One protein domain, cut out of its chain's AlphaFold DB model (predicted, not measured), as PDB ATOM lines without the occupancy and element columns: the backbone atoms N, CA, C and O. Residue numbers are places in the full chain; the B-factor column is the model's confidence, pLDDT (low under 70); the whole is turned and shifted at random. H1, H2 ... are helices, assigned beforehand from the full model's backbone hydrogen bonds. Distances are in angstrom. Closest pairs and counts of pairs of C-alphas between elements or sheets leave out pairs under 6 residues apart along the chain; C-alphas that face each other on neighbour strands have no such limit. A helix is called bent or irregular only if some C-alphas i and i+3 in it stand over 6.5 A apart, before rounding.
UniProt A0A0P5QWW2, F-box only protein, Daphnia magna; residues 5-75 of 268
ATOM      1  N   ILE A   5      21.422  -9.316  17.337       79.38
ATOM      2  CA  ILE A   5      20.656  -8.525  16.362       79.38
ATOM      3  C   ILE A   5      21.535  -7.486  15.638       79.38
ATOM      4  O   ILE A   5      21.192  -7.058  14.543       79.38
ATOM      5  N   PHE A   6      22.681  -7.101  16.215       84.50
ATOM      6  CA  PHE A   6      23.611  -6.150  15.589       84.50
ATOM      7  C   PHE A   6      24.653  -6.814  14.683       84.50
ATOM      8  O   PHE A   6      25.500  -6.122  14.120       84.50
ATOM      9  N   LEU A   7      24.631  -8.144  14.555       85.56
ATOM     10  CA  LEU A   7      25.526  -8.844  13.642       85.56
ATOM     11  C   LEU A   7      25.084  -8.633  12.181       85.56
ATOM     12  O   LEU A   7      23.882  -8.554  11.913       85.56
ATOM     13  N   PRO A   8      26.031  -8.592  11.226       87.06
ATOM     14  CA  PRO A   8      25.715  -8.604   9.802       87.06
ATOM     15  C   PRO A   8      24.880  -9.827   9.412       87.06
ATOM     16  O   PRO A   8      24.990 -10.899  10.018       87.06
ATOM     17  N   HIS A   9      24.063  -9.674   8.370       82.38
ATOM     18  CA  HIS A   9      23.147 -10.716   7.913       82.38
ATOM     19  C   HIS A   9      23.884 -12.007   7.530       82.38
ATOM     20  O   HIS A   9      23.435 -13.089   7.889       82.38
ATOM     21  N   GLU A  10      25.044 -11.896   6.888       84.81
ATOM     22  CA  GLU A  10      25.863 -13.025   6.436       84.81
ATOM     23  C   GLU A  10      26.361 -13.869   7.618       84.81
ATOM     24  O   GLU A  10      26.285 -15.097   7.592       84.81
ATOM     25  N   VAL A  11      26.808 -13.206   8.688       86.56
ATOM     26  CA  VAL A  11      27.288 -13.866   9.914       86.56
ATOM     27  C   VAL A  11      26.128 -14.553  10.631       86.56
ATOM     28  O   VAL A  11      26.264 -15.671  11.128       86.56
ATOM     29  N   LEU A  12      24.959 -13.909  10.661       86.94
ATOM     30  CA  LEU A  12      23.748 -14.504  11.217       86.94
ATOM     31  C   LEU A  12      23.299 -15.734  10.428       86.94
ATOM     32  O   LEU A  12      22.957 -16.744  11.039       86.94
ATOM     33  N   GLU A  13      23.315 -15.683   9.096       84.88
ATOM     34  CA  GLU A  13      22.992 -16.841   8.261       84.88
ATOM     35  C   GLU A  13      23.952 -18.003   8.507       84.88
ATOM     36  O   GLU A  13      23.507 -19.148   8.615       84.88
ATOM     37  N   GLU A  14      25.247 -17.723   8.650       84.75
ATOM     38  CA  GLU A  14      26.247 -18.743   8.942       84.75
ATOM     39  C   GLU A  14      25.995 -19.397  10.305       84.75
ATOM     40  O   GLU A  14      25.911 -20.624  10.381       84.75
ATOM     41  N   ILE A  15      25.748 -18.608  11.355       87.00
ATOM     42  CA  ILE A  15      25.389 -19.123  12.686       87.00
ATOM     43  C   ILE A  15      24.112 -19.969  12.614       87.00
ATOM     44  O   ILE A  15      24.070 -21.084  13.138       87.00
ATOM     45  N   ILE A  16      23.071 -19.479  11.934       85.00
ATOM     46  CA  ILE A  16      21.789 -20.182  11.805       85.00
ATOM     47  C   ILE A  16      21.948 -21.481  11.004       85.00
ATOM     48  O   ILE A  16      21.304 -22.479  11.319       85.00
ATOM     49  N   SER A  17      22.853 -21.522  10.025       83.56
ATOM     50  CA  SER A  17      23.167 -22.732   9.253       83.56
ATOM     51  C   SER A  17      23.811 -23.855  10.082       83.56
ATOM     52  O   SER A  17      23.806 -25.022   9.672       83.56
ATOM     53  N   LEU A  18      24.348 -23.525  11.262       84.81
ATOM     54  CA  LEU A  18      24.886 -24.495  12.215       84.81
ATOM     55  C   LEU A  18      23.812 -25.089  13.134       84.81
ATOM     56  O   LEU A  18      24.046 -26.151  13.718       84.81
ATOM     57  N   LEU A  19      22.656 -24.436  13.261       84.38
ATOM     58  CA  LEU A  19      21.578 -24.852  14.154       84.38
ATOM     59  C   LEU A  19      20.820 -26.069  13.618       84.38
ATOM     60  O   LEU A  19      20.734 -26.313  12.410       84.38
ATOM     61  N   ALA A  20      20.204 -26.837  14.525       78.12
ATOM     62  CA  ALA A  20      19.242 -27.834  14.093       78.12
ATOM     63  C   ALA A  20      17.975 -27.117  13.595       78.12
ATOM     64  O   ALA A  20      17.561 -26.112  14.168       78.12
ATOM     65  N   PRO A  21      17.261 -27.640  12.590       72.62
ATOM     66  CA  PRO A  21      16.149 -26.880  12.011       72.62
ATOM     67  C   PRO A  21      14.942 -26.690  12.936       72.62
ATOM     68  O   PRO A  21      14.113 -25.821  12.694       72.62
ATOM     69  N   ARG A  22      14.837 -27.491  14.006       75.00
ATOM     70  CA  ARG A  22      13.876 -27.230  15.090       75.00
ATOM     71  C   ARG A  22      14.204 -25.921  15.803       75.00
ATOM     72  O   ARG A  22      13.301 -25.131  16.040       75.00
ATOM     73  N   ASP A  23      15.484 -25.683  16.050       83.56
ATOM     74  CA  ASP A  23      15.981 -24.481  16.712       83.56
ATOM     75  C   ASP A  23      15.858 -23.267  15.787       83.56
ATOM     76  O   ASP A  23      15.565 -22.178  16.262       83.56
ATOM     77  N   ILE A  24      15.981 -23.455  14.465       82.06
ATOM     78  CA  ILE A  24      15.690 -22.404  13.473       82.06
ATOM     79  C   ILE A  24      14.227 -21.951  13.589       82.06
ATOM     80  O   ILE A  24      13.954 -20.755  13.647       82.06
ATOM     81  N   ILE A  25      13.279 -22.892  13.672       78.19
ATOM     82  CA  ILE A  25      11.854 -22.565  13.852       78.19
ATOM     83  C   ILE A  25      11.640 -21.849  15.193       78.19
ATOM     84  O   ILE A  25      10.984 -20.807  15.237       78.19
ATOM     85  N   SER A  26      12.240 -22.344  16.277       84.38
ATOM     86  CA  SER A  26      12.182 -21.677  17.581       84.38
ATOM     87  C   SER A  26      12.747 -20.255  17.521       84.38
ATOM     88  O   SER A  26      12.099 -19.327  17.993       84.38
ATOM     89  N   LEU A  27      13.884 -20.043  16.859       84.50
ATOM     90  CA  LEU A  27      14.520 -18.737  16.692       84.50
ATOM     91  C   LEU A  27      13.605 -17.750  15.955       84.50
ATOM     92  O   LEU A  27      13.412 -16.633  16.435       84.50
ATOM     93  N   THR A  28      12.941 -18.184  14.876       80.75
ATOM     94  CA  THR A  28      11.963 -17.344  14.154       80.75
ATOM     95  C   THR A  28      10.764 -16.929  15.012       80.75
ATOM     96  O   THR A  28      10.136 -15.918  14.719       80.75
ATOM     97  N   SER A  29      10.463 -17.657  16.093       82.62
ATOM     98  CA  SER A  29       9.371 -17.314  17.016       82.62
ATOM     99  C   SER A  29       9.766 -16.353  18.145       82.62
ATOM    100  O   SER A  29       8.889 -15.791  18.793       82.62
ATOM    101  N   THR A  30      11.063 -16.131  18.387       86.94
ATOM    102  CA  THR A  30      11.527 -15.327  19.534       86.94
ATOM    103  C   THR A  30      11.411 -13.816  19.344       86.94
ATOM    104  O   THR A  30      11.169 -13.099  20.312       86.94
ATOM    105  N   CYS A  31      11.605 -13.296  18.128       84.31
ATOM    106  CA  CYS A  31      11.577 -11.854  17.886       84.31
ATOM    107  C   CYS A  31      11.172 -11.507  16.448       84.31
ATOM    108  O   CYS A  31      11.355 -12.294  15.517       84.31
ATOM    109  N   LYS A  32      10.663 -10.281  16.254       84.75
ATOM    110  CA  LYS A  32      10.243  -9.774  14.935       84.75
ATOM    111  C   LYS A  32      11.385  -9.790  13.915       84.75
ATOM    112  O   LYS A  32      11.151 -10.095  12.754       84.75
ATOM    113  N   PHE A  33      12.612  -9.498  14.351       85.44
ATOM    114  CA  PHE A  33      13.785  -9.491  13.479       85.44
ATOM    115  C   PHE A  33      14.021 -10.868  12.841       85.44
ATOM    116  O   PHE A  33      14.019 -10.975  11.619       85.44
ATOM    117  N   PHE A  34      14.114 -11.936  13.643       82.00
ATOM    118  CA  PHE A  34      14.288 -13.296  13.122       82.00
ATOM    119  C   PHE A  34      13.051 -13.824  12.399       82.00
ATOM    120  O   PHE A  34      13.189 -14.584  11.445       82.00
ATOM    121  N   HIS A  35      11.853 -13.401  12.800       80.56
ATOM    122  CA  HIS A  35      10.625 -13.745  12.089       80.56
ATOM    123  C   HIS A  35      10.605 -13.189  10.654       80.56
ATOM    124  O   HIS A  35      10.179 -13.871   9.722       80.56
ATOM    125  N   HIS A  36      11.071 -11.951  10.462       81.44
ATOM    126  CA  HIS A  36      11.128 -11.296   9.151       81.44
ATOM    127  C   HIS A  36      12.425 -11.571   8.379       81.44
ATOM    128  O   HIS A  36      12.510 -11.237   7.195       81.44
ATOM    129  N   MET A  37      13.417 -12.201   9.012       79.81
ATOM    130  CA  MET A  37      14.667 -12.579   8.365       79.81
ATOM    131  C   MET A  37      14.398 -13.627   7.280       79.81
ATOM    132  O   MET A  37      13.975 -14.756   7.543       79.81
ATOM    133  N   LYS A  38      14.664 -13.261   6.025       75.38
ATOM    134  CA  LYS A  38      14.620 -14.196   4.901       75.38
ATOM    135  C   LYS A  38      15.931 -14.966   4.845       75.38
ATOM    136  O   LYS A  38      16.901 -14.477   4.290       75.38
ATOM    137  N   LEU A  39      15.934 -16.163   5.426       79.56
ATOM    138  CA  LEU A  39      17.061 -17.086   5.303       79.56
ATOM    139  C   LEU A  39      17.209 -17.556   3.855       79.56
ATOM    140  O   LEU A  39      16.236 -18.009   3.244       79.56
ATOM    141  N   SER A  40      18.437 -17.514   3.355       81.44
ATOM    142  CA  SER A  40      18.839 -18.073   2.074       81.44
ATOM    143  C   SER A  40      18.509 -19.563   1.977       81.44
ATOM    144  O   SER A  40      18.629 -20.325   2.941       81.44
ATOM    145  N   ASP A  41      18.159 -20.025   0.775       81.56
ATOM    146  CA  ASP A  41      17.881 -21.445   0.516       81.56
ATOM    147  C   ASP A  41      19.109 -22.330   0.791       81.56
ATOM    148  O   ASP A  41      18.977 -23.508   1.115       81.56
ATOM    149  N   LYS A  42      20.316 -21.740   0.777       82.25
ATOM    150  CA  LYS A  42      21.568 -22.402   1.168       82.25
ATOM    151  C   LYS A  42      21.527 -22.932   2.605       82.25
ATOM    152  O   LYS A  42      22.002 -24.040   2.850       82.25
ATOM    153  N   VAL A  43      20.925 -22.186   3.536       85.19
ATOM    154  CA  VAL A  43      20.779 -22.583   4.950       85.19
ATOM    155  C   VAL A  43      19.923 -23.849   5.058       85.19
ATOM    156  O   VAL A  43      20.268 -24.808   5.759       85.19
ATOM    157  N   TRP A  44      18.827 -23.895   4.298       84.81
ATOM    158  CA  TRP A  44      17.919 -25.040   4.253       84.81
ATOM    159  C   TRP A  44      18.527 -26.232   3.510       84.81
ATOM    160  O   TRP A  44      18.419 -27.364   3.979       84.81
ATOM    161  N   ALA A  45      19.241 -25.999   2.408       85.88
ATOM    162  CA  ALA A  45      19.973 -27.037   1.689       85.88
ATOM    163  C   ALA A  45      21.061 -27.681   2.568       85.88
ATOM    164  O   ALA A  45      21.178 -28.910   2.606       85.88
ATOM    165  N   LEU A  46      21.806 -26.880   3.339       85.19
ATOM    166  CA  LEU A  46      22.789 -27.391   4.294       85.19
ATOM    167  C   LEU A  46      22.115 -28.203   5.407       85.19
ATOM    168  O   LEU A  46      22.590 -29.281   5.764       85.19
ATOM    169  N   SER A  47      20.972 -27.735   5.908       84.06
ATOM    170  CA  SER A  47      20.168 -28.452   6.903       84.06
ATOM    171  C   SER A  47      19.687 -29.821   6.398       84.06
ATOM    172  O   SER A  47      19.791 -30.822   7.117       84.06
ATOM    173  N   CYS A  48      19.221 -29.895   5.145       86.94
ATOM    174  CA  CYS A  48      18.871 -31.148   4.467       86.94
ATOM    175  C   CYS A  48      20.064 -32.107   4.406       86.94
ATOM    176  O   CYS A  48      19.934 -33.290   4.737       86.94
ATOM    177  N   TYR A  49      21.239 -31.595   4.036       87.25
ATOM    178  CA  TYR A  49      22.449 -32.400   3.932       87.25
ATOM    179  C   TYR A  49      22.926 -32.908   5.296       87.25
ATOM    180  O   TYR A  49      23.108 -34.108   5.479       87.25
ATOM    181  N   ARG A  50      23.058 -32.037   6.301       84.31
ATOM    182  CA  ARG A  50      23.578 -32.424   7.624       84.31
ATOM    183  C   ARG A  50      22.705 -33.470   8.312       84.31
ATOM    184  O   ARG A  50      23.227 -34.402   8.919       84.31
ATOM    185  N   ARG A  51      21.379 -33.325   8.221       82.38
ATOM    186  CA  ARG A  51      20.441 -34.192   8.944       82.38
ATOM    187  C   ARG A  51      20.061 -35.453   8.176       82.38
ATOM    188  O   ARG A  51      19.887 -36.502   8.792       82.38
ATOM    189  N   PHE A  52      19.904 -35.347   6.862       83.81
ATOM    190  CA  PHE A  52      19.345 -36.415   6.034       83.81
ATOM    191  C   PHE A  52      20.304 -36.910   4.947       83.81
ATOM    192  O   PHE A  52      19.964 -37.857   4.244       83.81
ATOM    193  N   GLN A  53      21.493 -36.309   4.823       86.06
ATOM    194  CA  GLN A  53      22.483 -36.607   3.779       86.06
ATOM    195  C   GLN A  53      21.917 -36.416   2.363       86.06
ATOM    196  O   GLN A  53      22.326 -37.078   1.412       86.06
ATOM    197  N   ILE A  54      20.963 -35.487   2.223       87.00
ATOM    198  CA  ILE A  54      20.314 -35.144   0.957       87.00
ATOM    199  C   ILE A  54      20.965 -33.884   0.394       87.00
ATOM    200  O   ILE A  54      20.921 -32.826   1.021       87.00
ATOM    201  N   LYS A  55      21.537 -33.994  -0.805       86.12
ATOM    202  CA  LYS A  55      22.025 -32.845  -1.574       86.12
ATOM    203  C   LYS A  55      20.890 -32.320  -2.448       86.12
ATOM    204  O   LYS A  55      20.444 -33.012  -3.360       86.12
ATOM    205  N   LEU A  56      20.412 -31.117  -2.145       83.62
ATOM    206  CA  LEU A  56      19.433 -30.416  -2.970       83.62
ATOM    207  C   LEU A  56      20.179 -29.559  -3.995       83.62
ATOM    208  O   LEU A  56      21.030 -28.756  -3.622       83.62
ATOM    209  N   HIS A  57      19.866 -29.743  -5.277       70.38
ATOM    210  CA  HIS A  57      20.486 -29.006  -6.388       70.38
ATOM    211  C   HIS A  57      19.601 -27.862  -6.920       70.38
ATOM    212  O   HIS A  57      19.832 -27.340  -8.007       70.38
ATOM    213  N   THR A  58      18.566 -27.476  -6.177       63.12
ATOM    214  CA  THR A  58      17.519 -26.550  -6.629       63.12
ATOM    215  C   THR A  58      17.838 -25.080  -6.358       63.12
ATOM    216  O   THR A  58      18.553 -24.744  -5.417       63.12
ATOM    217  N   LYS A  59      17.266 -24.205  -7.194       60.75
ATOM    218  CA  LYS A  59      17.265 -22.740  -7.053       60.75
ATOM    219  C   LYS A  59      15.920 -22.284  -6.460       60.75
ATOM    220  O   LYS A  59      14.898 -22.893  -6.761       60.75
ATOM    221  N   GLY A  60      15.900 -21.192  -5.693       68.31
ATOM    222  CA  GLY A  60      14.663 -20.557  -5.203       68.31
ATOM    223  C   GLY A  60      14.291 -20.950  -3.772       68.31
ATOM    224  O   GLY A  60      15.176 -21.213  -2.984       68.31
ATOM    225  N   GLU A  61      13.005 -20.967  -3.414       73.62
ATOM    226  CA  GLU A  61      12.532 -21.308  -2.051       73.62
ATOM    227  C   GLU A  61      12.223 -22.809  -1.860       73.62
ATOM    228  O   GLU A  61      11.545 -23.213  -0.906       73.62
ATOM    229  N   PHE A  62      12.671 -23.659  -2.788       83.62
ATOM    230  CA  PHE A  62      12.328 -25.079  -2.778       83.62
ATOM    231  C   PHE A  62      12.925 -25.807  -1.570       83.62
ATOM    232  O   PHE A  62      12.213 -26.607  -0.962       83.62
ATOM    233  N   ALA A  63      14.179 -25.542  -1.171       82.94
ATOM    234  CA  ALA A  63      14.781 -26.284  -0.064       82.94
ATOM    235  C   ALA A  63      14.075 -25.997   1.262       82.94
ATOM    236  O   ALA A  63      13.805 -26.938   2.012       82.94
ATOM    237  N   LYS A  64      13.688 -24.743   1.522       83.62
ATOM    238  CA  LYS A  64      12.862 -24.392   2.691       83.62
ATOM    239  C   LYS A  64      11.538 -25.156   2.702       83.62
ATOM    240  O   LYS A  64      11.197 -25.803   3.696       83.62
ATOM    241  N   LYS A  65      10.782 -25.095   1.602       86.75
ATOM    242  CA  LYS A  65       9.456 -25.725   1.502       86.75
ATOM    243  C   LYS A  65       9.547 -27.244   1.596       86.75
ATOM    244  O   LYS A  65       8.811 -27.855   2.371       86.75
ATOM    245  N   PHE A  66      10.489 -27.844   0.875       88.06
ATOM    246  CA  PHE A  66      10.754 -29.277   0.904       88.06
ATOM    247  C   PHE A  66      11.186 -29.742   2.297       88.06
ATOM    248  O   PHE A  66      10.685 -30.750   2.799       88.06
ATOM    249  N   TYR A  67      12.052 -28.985   2.974       86.25
ATOM    250  CA  TYR A  67      12.459 -29.300   4.337       86.25
ATOM    251  C   TYR A  67      11.262 -29.287   5.298       86.25
ATOM    252  O   TYR A  67      10.981 -30.289   5.960       86.25
ATOM    253  N   CYS A  68      10.527 -28.173   5.343       84.62
ATOM    254  CA  CYS A  68       9.443 -27.971   6.303       84.62
ATOM    255  C   CYS A  68       8.241 -28.888   6.059       84.62
ATOM    256  O   CYS A  68       7.682 -29.414   7.019       84.62
ATOM    257  N   LYS A  69       7.840 -29.090   4.797       87.75
ATOM    258  CA  LYS A  69       6.647 -29.877   4.456       87.75
ATOM    259  C   LYS A  69       6.959 -31.362   4.297       87.75
ATOM    260  O   LYS A  69       6.233 -32.196   4.826       87.75
ATOM    261  N   VAL A  70       8.054 -31.716   3.621       89.94
ATOM    262  CA  VAL A  70       8.360 -33.116   3.291       89.94
ATOM    263  C   VAL A  70       9.294 -33.745   4.323       89.94
ATOM    264  O   VAL A  70       8.942 -34.751   4.936       89.94
ATOM    265  N   LEU A  71      10.478 -33.176   4.564       88.50
ATOM    266  CA  LEU A  71      11.492 -33.828   5.408       88.50
ATOM    267  C   LEU A  71      11.144 -33.828   6.901       88.50
ATOM    268  O   LEU A  71      11.439 -34.802   7.595       88.50
ATOM    269  N   CYS A  72      10.477 -32.794   7.414       85.00
ATOM    270  CA  CYS A  72      10.009 -32.787   8.803       85.00
ATOM    271  C   CYS A  72       8.979 -33.895   9.086       85.00
ATOM    272  O   CYS A  72       9.006 -34.494  10.167       85.00
ATOM    273  N   GLN A  73       8.101 -34.189   8.123       87.75
ATOM    274  CA  GLN A  73       7.045 -35.193   8.269       87.75
ATOM    275  C   GLN A  73       7.546 -36.600   7.908       87.75
ATOM    276  O   GLN A  73       7.447 -37.527   8.717       87.75
ATOM    277  N   TYR A  74       8.161 -36.740   6.734       90.25
ATOM    278  CA  TYR A  74       8.529 -38.016   6.116       90.25
ATOM    279  C   TYR A  74      10.021 -38.344   6.197       90.25
ATOM    280  O   TYR A  74      10.425 -39.446   5.839       90.25
ATOM    281  N   GLY A  75      10.868 -37.458   6.731       86.19
ATOM    282  CA  GLY A  75      12.307 -37.717   6.862       86.19
ATOM    283  C   GLY A  75      12.639 -38.925   7.745       86.19
ATOM    284  O   GLY A  75      13.700 -39.527   7.608       86.19
TER     285      GLY A  75
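This is residues 5 to 75 of the 268 residues of the protein "F-box only protein" of Daphnia magna (UniProt A0A0P5QWW2). H5 and H4 lie side by side at one end of an elongated body of helices, and at the other end H1 and H2 make a loose V, with the short H3 at the far end of H2. The two ends join where the last part of H1 packs on H4, which runs on almost in H1's direction but staggered from it. The printed part has 71 residues with five named helices, in the order H1, H2, H3, H4, H5, and no named strand; the class is all helix. The whole is compact, with a radius of gyration of the C-alphas of 11.9 A, and spans 34 by 21 by 19 A.

Begin with H5, residues 62 to 75, the longest helix by residues, with 14. It touches H4, residues 41 to 52, the same way at a shallow tilt of 22 degrees; look for their closest C-alphas at Trp 44 and Lys 64, 5.3 A apart. With residues 43 to 47 alone, H4 touches H1, residues 9 to 18, and the closest C-alphas are those of Ser 17 and Val 43, 4.9 A apart. H1 and H4 run the same way at a shallow tilt of 11 degrees. H2, residues 21 to 30, is close to but not clearly touching H1, at a steep tilt of 46 degrees, opposite ways; their closest C-alphas, Ile 16 and Ile 24, are 6.7 A apart. H2 is also close to but not clearly touching H4, with the C-alphas of Pro 21 and Ser 47 closest at 6.7 A. H2 and H5 are near each other. H3, residues 32 to 36, and H2 touch only at the corner by their link, where the C-alphas of Thr 28 and His 35 are closest at 4.4 A. H3 is apart from H1, H4 and H5, and H1 is apart from H5. In H1, H2, H3 and H4 every O i to N i+4 pair is within hydrogen-bond range; in H5 it is 8 of 10.

Find C-alpha 62 at (12.328, -25.079, -2.778); from there H5 runs 15.9 A to C-alpha 75 at (12.307, -37.717, 6.862). H5 is neither bent nor irregular, but only just: C-alphas 68 and 71 are 6.3 A apart. H4 runs 16.0 A from Asp 41 to Phe 52. H1 begins at C-alpha 9, at (23.147, -10.716, 7.913), and runs 14.5 A to Leu 18. H2 spans 14.5 A from Pro 21 to Thr 30, and H3 spans 6.0 A from Lys 32 to His 36.

The two C-alphas farthest apart are those of Phe 6 and Tyr 74, at 36.5 A. The printed part has no cut. The links from H1 to H2, H2 to H3 and H3 to H4 are tight, and the link from H4 to H5, with 9 residues, is short; no link is long. The mean pLDDT of the printed part is 82.8, and in that last link look at residues 58 to 60, which are under 70.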